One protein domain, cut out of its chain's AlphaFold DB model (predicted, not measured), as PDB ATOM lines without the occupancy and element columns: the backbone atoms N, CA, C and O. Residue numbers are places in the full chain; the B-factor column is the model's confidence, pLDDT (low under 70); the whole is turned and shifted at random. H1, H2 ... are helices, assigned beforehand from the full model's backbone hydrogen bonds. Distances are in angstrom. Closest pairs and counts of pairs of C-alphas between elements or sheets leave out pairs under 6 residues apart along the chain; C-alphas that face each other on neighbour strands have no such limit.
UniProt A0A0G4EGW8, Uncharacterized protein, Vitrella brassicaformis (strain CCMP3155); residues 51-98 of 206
ATOM      1  N   PRO A  51      28.061 -55.406   6.966       77.19
ATOM      2  CA  PRO A  51      29.042 -56.427   7.283       77.19
ATOM      3  C   PRO A  51      29.575 -56.165   8.697       77.19
ATOM      4  O   PRO A  51      29.950 -55.033   8.998       77.19
ATOM      5  N   ASP A  52      29.624 -57.195   9.546       80.38
ATOM      6  CA  ASP A  52      30.047 -57.071  10.952       80.38
ATOM      7  C   ASP A  52      31.364 -56.278  11.131       80.38
ATOM      8  O   ASP A  52      31.423 -55.421  12.012       80.38
ATOM      9  N   PRO A  53      32.391 -56.421  10.258       85.00
ATOM     10  CA  PRO A  53      33.610 -55.612  10.341       85.00
ATOM     11  C   PRO A  53      33.413 -54.110  10.079       85.00
ATOM     12  O   PRO A  53      34.229 -53.300  10.503       85.00
ATOM     13  N   LEU A  54      32.378 -53.709   9.339       84.88
ATOM     14  CA  LEU A  54      32.060 -52.291   9.157       84.88
ATOM     15  C   LEU A  54      31.412 -51.723  10.418       84.88
ATOM     16  O   LEU A  54      31.767 -50.626  10.841       84.88
ATOM     17  N   LEU A  55      30.496 -52.476  11.030       88.31
ATOM     18  CA  LEU A  55      29.845 -52.072  12.273       88.31
ATOM     19  C   LEU A  55      30.867 -51.927  13.414       88.31
ATOM     20  O   LEU A  55      30.811 -50.956  14.164       88.31
ATOM     21  N   ASP A  56      31.831 -52.847  13.488       89.62
ATOM     22  CA  ASP A  56      32.929 -52.820  14.460       89.62
ATOM     23  C   ASP A  56      33.882 -51.630  14.239       89.62
ATOM     24  O   ASP A  56      34.263 -50.923  15.169       89.62
ATOM     25  N   LEU A  57      34.191 -51.305  12.980       89.12
ATOM     26  CA  LEU A  57      34.956 -50.094  12.680       89.12
ATOM     27  C   LEU A  57      34.188 -48.826  13.085       89.12
ATOM     28  O   LEU A  57      34.777 -47.886  13.619       89.12
ATOM     29  N   MET A  58      32.878 -48.781  12.834       88.75
ATOM     30  CA  MET A  58      32.043 -47.632  13.190       88.75
ATOM     31  C   MET A  58      31.924 -47.455  14.704       88.75
ATOM     32  O   MET A  58      32.001 -46.321  15.171       88.75
ATOM     33  N   SER A  59      31.778 -48.539  15.471       90.19
ATOM     34  CA  SER A  59      31.724 -48.473  16.935       90.19
ATOM     35  C   SER A  59      33.044 -47.962  17.525       90.19
ATOM     36  O   SER A  59      33.020 -47.115  18.417       90.19
ATOM     37  N   LEU A  60      34.187 -48.380  16.967       90.81
ATOM     38  CA  LEU A  60      35.516 -47.895  17.352       90.81
ATOM     39  C   LEU A  60      35.722 -46.408  17.027       90.81
ATOM     40  O   LEU A  60      36.280 -45.662  17.830       90.81
ATOM     41  N   LEU A  61      35.278 -45.951  15.853       91.69
ATOM     42  CA  LEU A  61      35.425 -44.548  15.444       91.69
ATOM     43  C   LEU A  61      34.468 -43.607  16.190       91.69
ATOM     44  O   LEU A  61      34.810 -42.448  16.432       91.69
ATOM     45  N   LEU A  62      33.288 -44.101  16.560       94.00
ATOM     46  CA  LEU A  62      32.250 -43.358  17.276       94.00
ATOM     47  C   LEU A  62      32.288 -43.602  18.792       94.00
ATOM     48  O   LEU A  62      31.288 -43.371  19.474       94.00
ATOM     49  N   ALA A  63      33.432 -44.034  19.336       92.00
ATOM     50  CA  ALA A  63      33.592 -44.221  20.771       92.00
ATOM     51  C   ALA A  63      33.262 -42.918  21.545       92.00
ATOM     52  O   ALA A  63      33.632 -41.816  21.095       92.00
ATOM     53  N   PRO A  64      32.558 -43.022  22.693       92.12
ATOM     54  CA  PRO A  64      32.095 -41.870  23.469       92.12
ATOM     55  C   PRO A  64      33.258 -41.057  24.043       92.12
ATOM     56  O   PRO A  64      33.161 -39.834  24.131       92.12
ATOM     57  N   TYR A  65      34.369 -41.721  24.369       93.69
ATOM     58  CA  TYR A  65      35.600 -41.078  24.809       93.69
ATOM     59  C   TYR A  65      36.597 -40.974  23.648       93.69
ATOM     60  O   TYR A  65      36.720 -41.907  22.851       93.69
ATOM     61  N   PRO A  66      37.315 -39.846  23.519       90.31
ATOM     62  CA  PRO A  66      38.256 -39.633  22.424       90.31
ATOM     63  C   PRO A  66      39.507 -40.516  22.529       90.31
ATOM     64  O   PRO A  66      40.063 -40.873  21.496       90.31
ATOM     65  N   ASP A  67      39.918 -40.891  23.743       93.19
ATOM     66  CA  ASP A  67      41.115 -41.708  23.987       93.19
ATOM     67  C   ASP A  67      40.946 -43.167  23.534       93.19
ATOM     68  O   ASP A  67      41.922 -43.832  23.193       93.19
ATOM     69  N   ASP A  68      39.700 -43.642  23.470       90.88
ATOM     70  CA  ASP A  68      39.354 -44.986  23.000       90.88
ATOM     71  C   ASP A  68      39.312 -45.078  21.468       90.88
ATOM     72  O   ASP A  68      39.234 -46.172  20.900       90.88
ATOM     73  N   ARG A  69      39.357 -43.936  20.769       92.75
ATOM     74  CA  ARG A  69      39.304 -43.910  19.307       92.75
ATOM     75  C   ARG A  69      40.652 -44.331  18.732       92.75
ATOM     76  O   ARG A  69      41.693 -43.794  19.122       92.75
ATOM     77  N   PRO A  70      40.670 -45.236  17.743       91.56
ATOM     78  CA  PRO A  70      41.913 -45.626  17.110       91.56
ATOM     79  C   PRO A  70      42.510 -44.447  16.336       91.56
ATOM     80  O   PRO A  70      41.811 -43.681  15.670       91.56
ATOM     81  N   SER A  71      43.838 -44.347  16.344       92.88
ATOM     82  CA  SER A  71      44.544 -43.464  15.411       92.88
ATOM     83  C   SER A  71      44.262 -43.871  13.958       92.88
ATOM     84  O   SER A  71      43.996 -45.039  13.665       92.88
ATOM     85  N   SER A  72      44.407 -42.941  13.012       89.38
ATOM     86  CA  SER A  72      44.230 -43.220  11.576       89.38
ATOM     87  C   SER A  72      45.064 -44.418  11.097       89.38
ATOM     88  O   SER A  72      44.582 -45.272  10.355       89.38
ATOM     89  N   ARG A  73      46.299 -44.546  11.598       88.25
ATOM     90  CA  ARG A  73      47.196 -45.672  11.300       88.25
ATOM     91  C   ARG A  73      46.691 -47.008  11.856       88.25
ATOM     92  O   ARG A  73      46.996 -48.048  11.279       88.25
ATOM     93  N   GLN A  74      45.973 -46.999  12.976       89.38
ATOM     94  CA  GLN A  74      45.351 -48.196  13.547       89.38
ATOM     95  C   GLN A  74      44.048 -48.539  12.819       89.38
ATOM     96  O   GLN A  74      43.843 -49.705  12.493       89.38
ATOM     97  N   ALA A  75      43.227 -47.544  12.471       88.38
ATOM     98  CA  ALA A  75      41.991 -47.744  11.714       88.38
ATOM     99  C   ALA A  75      42.248 -48.358  10.324       88.38
ATOM    100  O   ALA A  75      41.526 -49.250   9.891       88.38
ATOM    101  N   LEU A  76      43.337 -47.964   9.653       86.56
ATOM    102  CA  LEU A  76      43.750 -48.547   8.369       86.56
ATOM    103  C   LEU A  76      44.147 -50.030   8.450       86.56
ATOM    104  O   LEU A  76      44.177 -50.708   7.429       86.56
ATOM    105  N   LYS A  77      44.444 -50.546   9.647       88.19
ATOM    106  CA  LYS A  77      44.719 -51.973   9.871       88.19
ATOM    107  C   LYS A  77      43.454 -52.777  10.181       88.19
ATOM    108  O   LYS A  77      43.552 -53.986  10.375       88.19
ATOM    109  N   HIS A  78      42.290 -52.131  10.268       87.69
ATOM    110  CA  HIS A  78      41.036 -52.809  10.569       87.69
ATOM    111  C   HIS A  78      40.686 -53.813   9.458       87.69
ATOM    112  O   HIS A  78      40.848 -53.472   8.283       87.69
ATOM    113  N   PRO A  79      40.155 -55.012   9.779       84.69
ATOM    114  CA  PRO A  79      39.778 -56.020   8.786       84.69
ATOM    115  C   PRO A  79      38.924 -55.478   7.639       84.69
ATOM    116  O   PRO A  79      39.096 -55.909   6.507       84.69
ATOM    117  N   PHE A  80      38.061 -54.492   7.914       83.06
ATOM    118  CA  PHE A  80      37.263 -53.800   6.897       83.06
ATOM    119  C   PHE A  80      38.114 -53.061   5.845       83.06
ATOM    120  O   PHE A  80      37.833 -53.162   4.654       83.06
ATOM    121  N   MET A  81      39.168 -52.358   6.265       82.38
ATOM    122  CA  MET A  81      40.064 -51.612   5.366       82.38
ATOM    123  C   MET A  81      41.035 -52.535   4.621       82.38
ATOM    124  O   MET A  81      41.515 -52.186   3.549       82.38
ATOM    125  N   LEU A  82      41.297 -53.723   5.176       80.25
ATOM    126  CA  LEU A  82      42.140 -54.754   4.574       80.25
ATOM    127  C   LEU A  82      41.398 -55.639   3.558       80.25
ATOM    128  O   LEU A  82      42.029 -56.508   2.955       80.25
ATOM    129  N   VAL A  83      40.085 -55.445   3.345       75.50
ATOM    130  CA  VAL A  83      39.340 -56.116   2.263       75.50
ATOM    131  C   VAL A  83      39.714 -55.480   0.923       75.50
ATOM    132  O   VAL A  83      38.940 -54.769   0.276       75.50
ATOM    133  N   ASP A  84      40.946 -55.738   0.512       60.44
ATOM    134  CA  ASP A  84      41.505 -55.264  -0.736       60.44
ATOM    135  C   ASP A  84      40.966 -56.089  -1.922       60.44
ATOM    136  O   ASP A  84      40.680 -57.282  -1.806       60.44
ATOM    137  N   ALA A  85      40.814 -55.424  -3.070       53.00
ATOM    138  CA  ALA A  85      40.338 -55.899  -4.386       53.00
ATOM    139  C   ALA A  85      38.831 -55.838  -4.734       53.00
ATOM    140  O   ALA A  85      38.512 -55.730  -5.920       53.00
ATOM    141  N   LYS A  86      37.881 -55.841  -3.788       57.19
ATOM    142  CA  LYS A  86      36.446 -55.658  -4.145       57.19
ATOM    143  C   LYS A  86      36.013 -54.194  -4.157       57.19
ATOM    144  O   LYS A  86      35.263 -53.785  -5.041       57.19
ATOM    145  N   ILE A  87      36.528 -53.395  -3.224       59.91
ATOM    146  CA  ILE A  87      36.131 -51.990  -3.056       59.91
ATOM    147  C   ILE A  87      36.596 -51.137  -4.244       59.91
ATOM    148  O   ILE A  87      35.838 -50.298  -4.713       59.91
ATOM    149  N   SER A  88      37.781 -51.395  -4.810       61.47
ATOM    150  CA  SER A  88      38.283 -50.659  -5.980       61.47
ATOM    151  C   SER A  88      37.448 -50.895  -7.246       61.47
ATOM    152  O   SER A  88      37.242 -49.970  -8.030       61.47
ATOM    153  N   ASN A  89      36.909 -52.102  -7.436       61.66
ATOM    154  CA  ASN A  89      36.008 -52.405  -8.551       61.66
ATOM    155  C   ASN A  89      34.592 -51.856  -8.314       61.66
ATOM    156  O   ASN A  89      33.973 -51.354  -9.252       61.66
ATOM    157  N   MET A  90      34.105 -51.862  -7.068       62.06
ATOM    158  CA  MET A  90      32.845 -51.196  -6.715       62.06
ATOM    159  C   MET A  90      32.936 -49.672  -6.839       62.06
ATOM    160  O   MET A  90      32.014 -49.063  -7.362       62.06
ATOM    161  N   LEU A  91      34.053 -49.052  -6.445       67.50
ATOM    162  CA  LEU A  91      34.303 -47.619  -6.634       67.50
ATOM    163  C   LEU A  91      34.284 -47.243  -8.115       67.50
ATOM    164  O   LEU A  91      33.618 -46.282  -8.483       67.50
ATOM    165  N   LYS A  92      34.934 -48.030  -8.982       71.00
ATOM    166  CA  LYS A  92      34.850 -47.837 -10.441       71.00
ATOM    167  C   LYS A  92      33.410 -47.949 -10.950       71.00
ATOM    168  O   LYS A  92      32.993 -47.137 -11.767       71.00
ATOM    169  N   SER A  93      32.645 -48.916 -10.441       68.94
ATOM    170  CA  SER A  93      31.231 -49.090 -10.796       68.94
ATOM    171  C   SER A  93      30.351 -47.935 -10.305       68.94
ATOM    172  O   SER A  93      29.452 -47.518 -11.024       68.94
ATOM    173  N   LEU A  94      30.609 -47.398  -9.110       69.38
ATOM    174  CA  LEU A  94      29.899 -46.239  -8.563       69.38
ATOM    175  C   LEU A  94      30.245 -44.964  -9.332       69.38
ATOM    176  O   LEU A  94      29.352 -44.186  -9.653       69.38
ATOM    177  N   MET A  95      31.515 -44.777  -9.704       71.06
ATOM    178  CA  MET A  95      31.927 -43.654 -10.548       71.06
ATOM    179  C   MET A  95      31.305 -43.709 -11.947       71.06
ATOM    180  O   MET A  95      31.009 -42.663 -12.514       71.06
ATOM    181  N   ALA A  96      31.055 -44.906 -12.485       67.06
ATOM    182  CA  ALA A  96      30.338 -45.086 -13.746       67.06
ATOM    183  C   ALA A  96      28.826 -44.790 -13.644       67.06
ATOM    184  O   ALA A  96      28.179 -44.593 -14.669       67.06
ATOM    185  N   PHE A  97      28.266 -44.758 -12.431       64.56
ATOM    186  CA  PHE A  97      26.849 -44.482 -12.168       64.56
ATOM    187  C   PHE A  97      26.577 -43.018 -11.784       64.56
ATOM    188  O   PHE A  97      25.420 -42.619 -11.650       64.56
ATOM    189  N   LEU A  98      27.627 -42.209 -11.604       59.34
ATOM    190  CA  LEU A  98      27.484 -40.773 -11.394       59.34
ATOM    191  C   LEU A  98      27.024 -40.114 -12.706       59.34
ATOM    192  O   LEU A  98      27.654 -40.325 -13.747       59.34
TER     193      LEU A  98
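Overview. This is residues 51 to 98 of the 206 residues of an uncharacterized protein of Vitrella brassicaformis (strain CCMP3155) (UniProt A0A0G4EGW8). Begin at Pro 51 and you see a small, thin body of a helix, H1, and a chain that folds back past it through a short turn of helix, H2; from this body an arm that ends in a second longer helix, H3, sticks out as residues 84 to 98. No helix touches another, and the arm adds much of the length. The printed part has 48 residues, with three named helices in the order H1, H2, H3 and no named strand; the class is all helix, though the helices hold 23 of the 48 residues, under half. The whole is loose, with a radius of gyration of the C-alphas of 13.3 A, and spans 39 by 20 by 19 A, only just elongated.

Arrangement. Start with H1, residues 52 to 61, and look next at H2, residues 72 to 75: they are close but not clearly touching, and their closest C-alphas, those of Leu 57 and Ala 75, are 7.5 A apart. H3, residues 87 to 95, is apart from H1 and from H2. In H1 and H3 every O i to N i+4 pair is within hydrogen-bond range; H2 is too short for such a pair, but its one O i to N i+3 pair is within range.

Along the chain. Find C-alpha 52 at (30.047, -57.071, 10.952); from there H1 runs 14.4 A to C-alpha 61. H2 begins at C-alpha 72, at (44.230, -43.220, 11.576), and measures 5.0 A. H3 runs 12.0 A from C-alpha 87 to C-alpha 95, at (31.927, -43.654, -10.548).

Size, cuts and confidence. The C-alphas farthest apart, those of Asp 67 and Ala 96, are 39.4 A apart. The printed part has no cut; the link from H2 to H3, 11 residues, is long. Residues 84 to 98 stand free, and the body without them spans 27 by 19 by 7 A. The model's pLDDT is under 70 at residues 84 to 91, 93 to 94 and 96 to 98.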